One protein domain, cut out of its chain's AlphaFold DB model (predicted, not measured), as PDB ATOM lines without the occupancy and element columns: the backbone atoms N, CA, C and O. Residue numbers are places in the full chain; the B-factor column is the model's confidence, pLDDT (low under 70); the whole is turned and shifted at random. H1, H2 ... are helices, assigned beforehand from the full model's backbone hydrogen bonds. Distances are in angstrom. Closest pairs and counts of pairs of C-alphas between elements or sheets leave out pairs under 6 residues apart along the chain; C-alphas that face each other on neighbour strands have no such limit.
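Overview. This is residues 7 to 65 of the 90 residues of the protein "Transposase" of Shewanella sp. YLB-07 (UniProt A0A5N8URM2). A short helix, H1, folds back alongside the first part of a very long helix, H2, making a lopsided helical hairpin from which the rest of H2 sticks out as a long arm. H2 makes the length of the rod, and residues 41 to 65, of which 41 to 58 belong to H2, stand free. The printed part has 59 residues with two named helices, H1 then H2 along the chain, and no named strand; the class is all helix. The whole is extended, with a radius of gyration of the C-alphas of 19.0 A, and it spans 57 by 18 by 16 A.

Along the chain. H1 takes residues 7 to 17 and is 16.1 A long from first to last C-alpha. It begins at C-alpha 7, at (14.940, 37.398, -46.755), and ends at C-alpha 17, at (0.211, 35.276, -40.591). A short link of 6 residues follows. H2 takes residues 24 to 58 and is 51.7 A long, ending at C-alpha 58, at (45.623, 32.587, -32.583).

Arrangement. H1 and H2 form a helical hairpin, two helices in succession that touch and run opposite ways. H2 touches H1 with residues 26 to 37 alone. The closest C-alphas of the two helices are those of Leu 16 and Thr 29, 5.9 A apart. Their lines stand at a shallow tilt of 30 degrees. In H2 every O i to N i+4 pair is within hydrogen-bond range; in H1 5 of 7 are.

Size, cuts and confidence. The C-alphas of Ser 23 and Ala 61, the two farthest apart, are 57.3 A from each other. Without the stretch that stands free, the body has 34 residues and spans 27 by 15 by 9 A. The printed part has no cut. The mean pLDDT of the printed part is 86.1, with residues 7 to 9, 60 to 61 and 63 to 64 under 70.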
ATOM      1  N   GLN A   7      16.260  37.296 -46.111       57.28
ATOM      2  CA  GLN A   7      14.940  37.398 -46.755       57.28
ATOM      3  C   GLN A   7      14.054  36.152 -46.594       57.28
ATOM      4  O   GLN A   7      12.862  36.184 -46.908       57.28
ATOM      5  N   GLN A   8      14.622  35.020 -46.177       62.25
ATOM      6  CA  GLN A   8      13.911  33.740 -46.099       62.25
ATOM      7  C   GLN A   8      12.973  33.575 -44.883       62.25
ATOM      8  O   GLN A   8      11.884  33.025 -45.087       62.25
ATOM      9  N   PRO A   9      13.326  33.996 -43.646       65.00
ATOM     10  CA  PRO A   9      12.419  33.879 -42.498       65.00
ATOM     11  C   PRO A   9      11.187  34.785 -42.645       65.00
ATOM     12  O   PRO A   9      10.064  34.304 -42.505       65.00
ATOM     13  N   GLU A  10      11.391  36.038 -43.063       72.31
ATOM     14  CA  GLU A  10      10.358  37.055 -43.329       72.31
ATOM     15  C   GLU A  10       9.210  36.551 -44.217       72.31
ATOM     16  O   GLU A  10       8.032  36.787 -43.962       72.31
ATOM     17  N   LYS A  11       9.534  35.825 -45.292       78.56
ATOM     18  CA  LYS A  11       8.526  35.345 -46.250       78.56
ATOM     19  C   LYS A  11       7.646  34.250 -45.644       78.56
ATOM     20  O   LYS A  11       6.441  34.215 -45.894       78.56
ATOM     21  N   LYS A  12       8.228  33.369 -44.826       80.75
ATOM     22  CA  LYS A  12       7.515  32.244 -44.198       80.75
ATOM     23  C   LYS A  12       6.663  32.693 -43.010       80.75
ATOM     24  O   LYS A  12       5.563  32.173 -42.840       80.75
ATOM     25  N   THR A  13       7.121  33.678 -42.237       84.75
ATOM     26  CA  THR A  13       6.333  34.287 -41.152       84.75
ATOM     27  C   THR A  13       5.150  35.084 -41.706       84.75
ATOM     28  O   THR A  13       4.027  34.918 -41.228       84.75
ATOM     29  N   LYS A  14       5.346  35.844 -42.794       86.31
ATOM     30  CA  LYS A  14       4.254  36.521 -43.522       86.31
ATOM     31  C   LYS A  14       3.221  35.524 -44.054       86.31
ATOM     32  O   LYS A  14       2.022  35.727 -43.876       86.31
ATOM     33  N   ALA A  15       3.671  34.414 -44.641       85.62
ATOM     34  CA  ALA A  15       2.782  33.344 -45.092       85.62
ATOM     35  C   ALA A  15       2.021  32.675 -43.931       85.62
ATOM     36  O   ALA A  15       0.853  32.332 -44.089       85.62
ATOM     37  N   LEU A  16       2.648  32.508 -42.761       87.94
ATOM     38  CA  LEU A  16       1.983  31.991 -41.564       87.94
ATOM     39  C   LEU A  16       0.889  32.943 -41.061       87.94
ATOM     40  O   LEU A  16      -0.192  32.480 -40.702       87.94
ATOM     41  N   SER A  17       1.161  34.251 -41.042       88.50
ATOM     42  CA  SER A  17       0.211  35.276 -40.591       88.50
ATOM     43  C   SER A  17      -1.078  35.260 -41.419       88.50
ATOM     44  O   SER A  17      -2.170  35.244 -40.859       88.50
ATOM     45  N   ARG A  18      -0.949  35.123 -42.745       89.44
ATOM     46  CA  ARG A  18      -2.072  35.120 -43.698       89.44
ATOM     47  C   ARG A  18      -2.964  33.871 -43.644       89.44
ATOM     48  O   ARG A  18      -4.036  33.878 -44.236       89.44
ATOM     49  N   LYS A  19      -2.547  32.783 -42.984       89.81
ATOM     50  CA  LYS A  19      -3.322  31.527 -42.939       89.81
ATOM     51  C   LYS A  19      -4.359  31.519 -41.819       89.81
ATOM     52  O   LYS A  19      -4.026  31.828 -40.673       89.81
ATOM     53  N   GLN A  20      -5.564  31.026 -42.118       91.12
ATOM     54  CA  GLN A  20      -6.652  30.861 -41.148       91.12
ATOM     55  C   GLN A  20      -6.206  30.036 -39.929       91.12
ATOM     56  O   GLN A  20      -5.557  28.988 -40.065       91.12
ATOM     57  N   LYS A  21      -6.537  30.524 -38.725       87.75
ATOM     58  CA  LYS A  21      -6.283  29.833 -37.450       87.75
ATOM     59  C   LYS A  21      -7.012  28.477 -37.448       87.75
ATOM     60  O   LYS A  21      -8.104  28.375 -37.982       87.75
ATOM     61  N   GLY A  22      -6.374  27.431 -36.918       87.44
ATOM     62  CA  GLY A  22      -6.938  26.068 -36.882       87.44
ATOM     63  C   GLY A  22      -6.816  25.249 -38.176       87.44
ATOM     64  O   GLY A  22      -6.918  24.031 -38.125       87.44
ATOM     65  N   SER A  23      -6.515  25.864 -39.327       92.31
ATOM     66  CA  SER A  23      -6.387  25.115 -40.587       92.31
ATOM     67  C   SER A  23      -5.174  24.167 -40.609       92.31
ATOM     68  O   SER A  23      -4.077  24.509 -40.148       92.31
ATOM     69  N   ALA A  24      -5.319  23.004 -41.255       90.38
ATOM     70  CA  ALA A  24      -4.224  22.044 -41.449       90.38
ATOM     71  C   ALA A  24      -3.021  22.665 -42.193       90.38
ATOM     72  O   ALA A  24      -1.856  22.387 -41.894       90.38
ATOM     73  N   GLY A  25      -3.287  23.584 -43.127       88.44
ATOM     74  CA  GLY A  25      -2.253  24.335 -43.834       88.44
ATOM     75  C   GLY A  25      -1.432  25.249 -42.918       88.44
ATOM     76  O   GLY A  25      -0.240  25.444 -43.175       88.44
ATOM     77  N   ARG A  26      -2.030  25.809 -41.857       91.75
ATOM     78  CA  ARG A  26      -1.327  26.645 -40.872       91.75
ATOM     79  C   ARG A  26      -0.387  25.807 -40.013       91.75
ATOM     80  O   ARG A  26       0.750  26.226 -39.807       91.75
ATOM     81  N   ALA A  27      -0.815  24.621 -39.574       92.12
ATOM     82  CA  ALA A  27       0.014  23.706 -38.782       92.12
ATOM     83  C   ALA A  27       1.325  23.344 -39.506       92.12
ATOM     84  O   ALA A  27       2.411  23.509 -38.947       92.12
ATOM     85  N   LYS A  28       1.243  22.986 -40.796       91.00
ATOM     86  CA  LYS A  28       2.420  22.700 -41.639       91.00
ATOM     87  C   LYS A  28       3.380  23.894 -41.720       91.00
ATOM     88  O   LYS A  28       4.590  23.742 -41.569       91.00
ATOM     89  N   THR A  29       2.857  25.105 -41.922       90.94
ATOM     90  CA  THR A  29       3.694  26.313 -42.010       90.94
ATOM     91  C   THR A  29       4.340  26.681 -40.670       90.94
ATOM     92  O   THR A  29       5.494  27.105 -40.677       90.94
ATOM     93  N   ARG A  30       3.669  26.463 -39.528       92.00
ATOM     94  CA  ARG A  30       4.265  26.671 -38.190       92.00
ATOM     95  C   ARG A  30       5.506  25.806 -37.987       92.00
ATOM     96  O   ARG A  30       6.544  26.326 -37.594       92.00
ATOM     97  N   LEU A  31       5.415  24.521 -38.328       92.75
ATOM     98  CA  LEU A  31       6.539  23.581 -38.268       92.75
ATOM     99  C   LEU A  31       7.722  24.034 -39.134       92.75
ATOM    100  O   LEU A  31       8.867  24.008 -38.691       92.75
ATOM    101  N   LEU A  32       7.457  24.501 -40.356       90.81
ATOM    102  CA  LEU A  32       8.506  24.997 -41.254       90.81
ATOM    103  C   LEU A  32       9.198  26.264 -40.734       90.81
ATOM    104  O   LEU A  32      10.393  26.446 -40.975       90.81
ATOM    105  N   VAL A  33       8.454  27.143 -40.059       92.12
ATOM    106  CA  VAL A  33       9.000  28.341 -39.411       92.12
ATOM    107  C   VAL A  33       9.868  27.938 -38.218       92.12
ATOM    108  O   VAL A  33      11.021  28.359 -38.157       92.12
ATOM    109  N   ALA A  34       9.380  27.049 -37.348       92.62
ATOM    110  CA  ALA A  34      10.126  26.548 -36.190       92.62
ATOM    111  C   ALA A  34      11.475  25.925 -36.595       92.62
ATOM    112  O   ALA A  34      12.519  26.388 -36.142       92.62
ATOM    113  N   LYS A  35      11.471  24.995 -37.562       92.69
ATOM    114  CA  LYS A  35      12.699  24.372 -38.096       92.69
ATOM    115  C   LYS A  35      13.701  25.386 -38.652       92.69
ATOM    116  O   LYS A  35      14.905  25.148 -38.657       92.69
ATOM    117  N   ARG A  36      13.227  26.510 -39.202       89.19
ATOM    118  CA  ARG A  36      14.121  27.554 -39.722       89.19
ATOM    119  C   ARG A  36      14.764  28.340 -38.583       89.19
ATOM    120  O   ARG A  36      15.963  28.586 -38.659       89.19
ATOM    121  N   HIS A  37      13.988  28.710 -37.566       89.94
ATOM    122  CA  HIS A  37      14.509  29.414 -36.393       89.94
ATOM    123  C   HIS A  37      15.510  28.563 -35.617       89.94
ATOM    124  O   HIS A  37      16.557  29.080 -35.249       89.94
ATOM    125  N   GLU A  38      15.241  27.268 -35.472       93.69
ATOM    126  CA  GLU A  38      16.174  26.297 -34.896       93.69
ATOM    127  C   GLU A  38      17.518  26.302 -35.639       93.69
ATOM    128  O   GLU A  38      18.558  26.562 -35.044       93.69
ATOM    129  N   LYS A  39      17.501  26.155 -36.973       91.62
ATOM    130  CA  LYS A  39      18.726  26.219 -37.791       91.62
ATOM    131  C   LYS A  39      19.491  27.530 -37.619       91.62
ATOM    132  O   LYS A  39      20.716  27.520 -37.580       91.62
ATOM    133  N   THR A  40      18.790  28.662 -37.550       90.44
ATOM    134  CA  THR A  40      19.429  29.966 -37.329       90.44
ATOM    135  C   THR A  40      20.018  30.077 -35.923       90.44
ATOM    136  O   THR A  40      21.106  30.628 -35.785       90.44
ATOM    137  N   GLY A  41      19.345  29.556 -34.896       92.06
ATOM    138  CA  GLY A  41      19.869  29.495 -33.530       92.06
ATOM    139  C   GLY A  41      21.151  28.670 -33.456       92.06
ATOM    140  O   GLY A  41      22.177  29.182 -33.011       92.06
ATOM    141  N   ASN A  42      21.120  27.456 -34.008       94.19
ATOM    142  CA  ASN A  42      22.270  26.551 -34.024       94.19
ATOM    143  C   ASN A  42      23.450  27.169 -34.787       94.19
ATOM    144  O   ASN A  42      24.555  27.230 -34.262       94.19
ATOM    145  N   ALA A  43      23.208  27.755 -35.966       91.75
ATOM    146  CA  ALA A  43      24.261  28.426 -36.731       91.75
ATOM    147  C   ALA A  43      24.894  29.614 -35.979       91.75
ATOM    148  O   ALA A  43      26.089  29.866 -36.125       91.75
ATOM    149  N   ARG A  44      24.112  30.358 -35.182       95.00
ATOM    150  CA  ARG A  44      24.633  31.466 -34.361       95.00
ATOM    151  C   ARG A  44      25.496  30.955 -33.210       95.00
ATOM    152  O   ARG A  44      26.547  31.539 -32.967       95.00
ATOM    153  N   SER A  45      25.069  29.886 -32.541       94.44
ATOM    154  CA  SER A  45      25.851  29.244 -31.479       94.44
ATOM    155  C   SER A  45      27.163  28.680 -32.035       94.44
ATOM    156  O   SER A  45      28.232  29.023 -31.535       94.44
ATOM    157  N   ASP A  46      27.109  27.950 -33.151       95.31
ATOM    158  CA  ASP A  46      28.301  27.424 -33.827       95.31
ATOM    159  C   ASP A  46      29.281  28.532 -34.217       95.31
ATOM    160  O   ASP A  46      30.494  28.380 -34.077       95.31
ATOM    161  N   PHE A  47      28.769  29.654 -34.725       95.06
ATOM    162  CA  PHE A  47      29.595  30.800 -35.085       95.06
ATOM    163  C   PHE A  47      30.317  31.386 -33.870       95.06
ATOM    164  O   PHE A  47      31.523  31.609 -33.937       95.06
ATOM    165  N   GLN A  48      29.606  31.590 -32.758       93.50
ATOM    166  CA  GLN A  48      30.200  32.093 -31.518       93.50
ATOM    167  C   GLN A  48      31.305  31.159 -31.021       93.50
ATOM    168  O   GLN A  48      32.420  31.612 -30.777       93.50
ATOM    169  N   HIS A  49      31.037  29.853 -30.968       94.38
ATOM    170  CA  HIS A  49      32.024  28.872 -30.525       94.38
ATOM    171  C   HIS A  49      33.255  28.822 -31.437       94.38
ATOM    172  O   HIS A  49      34.383  28.805 -30.945       94.38
ATOM    173  N   LYS A  50      33.061  28.858 -32.761       94.38
ATOM    174  CA  LYS A  50      34.165  28.883 -33.730       94.38
ATOM    175  C   LYS A  50      35.003  30.150 -33.606       94.38
ATOM    176  O   LYS A  50      36.224  30.052 -33.625       94.38
ATOM    177  N   LEU A  51      34.373  31.317 -33.460       92.69
ATOM    178  CA  LEU A  51      35.095  32.573 -33.277       92.69
ATOM    179  C   LEU A  51      35.912  32.572 -31.991       92.69
ATOM    180  O   LEU A  51      37.101  32.870 -32.039       92.69
ATOM    181  N   SER A  52      35.301  32.211 -30.861       89.19
ATOM    182  CA  SER A  52      36.006  32.144 -29.581       89.19
ATOM    183  C   SER A  52      37.199  31.198 -29.659       89.19
ATOM    184  O   SER A  52      38.292  31.563 -29.235       89.19
ATOM    185  N   ARG A  53      37.025  30.022 -30.278       91.19
ATOM    186  CA  ARG A  53      38.114  29.061 -30.456       91.19
ATOM    187  C   ARG A  53      39.233  29.612 -31.340       91.19
ATOM    188  O   ARG A  53      40.388  29.569 -30.943       91.19
ATOM    189  N   GLN A  54      38.888  30.218 -32.477       91.31
ATOM    190  CA  GLN A  54      39.867  30.868 -33.352       91.31
ATOM    191  C   GLN A  54      40.625  32.002 -32.655       91.31
ATOM    192  O   GLN A  54      41.801  32.200 -32.942       91.31
ATOM    193  N   TYR A  55      39.970  32.762 -31.776       86.88
ATOM    194  CA  TYR A  55      40.617  33.834 -31.024       86.88
ATOM    195  C   TYR A  55      41.639  33.294 -30.028       86.88
ATOM    196  O   TYR A  55      42.745  33.825 -29.974       86.88
ATOM    197  N   ILE A  56      41.281  32.241 -29.288       85.50
ATOM    198  CA  ILE A  56      42.169  31.590 -28.317       85.50
ATOM    199  C   ILE A  56      43.352  30.934 -29.034       85.50
ATOM    200  O   ILE A  56      44.494  31.155 -28.654       85.50
ATOM    201  N   ASP A  57      43.099  30.189 -30.113       84.81
ATOM    202  CA  ASP A  57      44.152  29.452 -30.822       84.81
ATOM    203  C   ASP A  57      45.171  30.394 -31.501       84.81
ATOM    204  O   ASP A  57      46.338  30.042 -31.652       84.81
ATOM    205  N   LYS A  58      44.749  31.597 -31.921       85.12
ATOM    206  CA  LYS A  58      45.623  32.587 -32.583       85.12
ATOM    207  C   LYS A  58      46.372  33.501 -31.615       85.12
ATOM    208  O   LYS A  58      47.382  34.076 -32.009       85.12
ATOM    209  N   ASN A  59      45.865  33.686 -30.397       78.00
ATOM    210  CA  ASN A  59      46.413  34.638 -29.434       78.00
ATOM    211  C   ASN A  59      46.764  33.895 -28.137       78.00
ATOM    212  O   ASN A  59      45.873  33.656 -27.323       78.00
ATOM    213  N   PRO A  60      48.045  33.552 -27.913       67.75
ATOM    214  CA  PRO A  60      48.464  32.770 -26.748       67.75
ATOM    215  C   PRO A  60      48.215  33.477 -25.403       67.75
ATOM    216  O   PRO A  60      48.148  32.812 -24.374       67.75
ATOM    217  N   ALA A  61      48.027  34.802 -25.398       69.31
ATOM    218  CA  ALA A  61      47.541  35.555 -24.247       69.31
ATOM    219  C   ALA A  61      46.521  36.612 -24.699       69.31
ATOM    220  O   ALA A  61      46.797  37.409 -25.596       69.31
ATOM    221  N   ILE A  62      45.345  36.628 -24.069       70.94
ATOM    222  CA  ILE A  62      44.306  37.642 -24.278       70.94
ATOM    223  C   ILE A  62      44.109  38.361 -22.944       70.94
ATOM    224  O   ILE A  62      43.562  37.789 -22.003       70.94
ATOM    225  N   ILE A  63      44.563  39.610 -22.855       68.50
ATOM    226  CA  ILE A  63      44.348  40.466 -21.684       68.50
ATOM    227  C   ILE A  63      43.077  41.274 -21.946       68.50
ATOM    228  O   ILE A  63      43.024  42.090 -22.864       68.50
ATOM    229  N   VAL A  64      42.027  41.011 -21.168       68.06
ATOM    230  CA  VAL A  64      40.754  41.734 -21.273       68.06
ATOM    231  C   VAL A  64      40.772  42.885 -20.273       68.06
ATOM    232  O   VAL A  64      40.413  42.725 -19.109       68.06
ATOM    233  N   GLU A  65      41.206  44.059 -20.718       70.06
ATOM    234  CA  GLU A  65      41.090  45.272 -19.911       70.06
ATOM    235  C   GLU A  65      39.622  45.718 -19.850       70.06
ATOM    236  O   GLU A  65      38.927  45.789 -20.866       70.06
TER     237      GLU A  65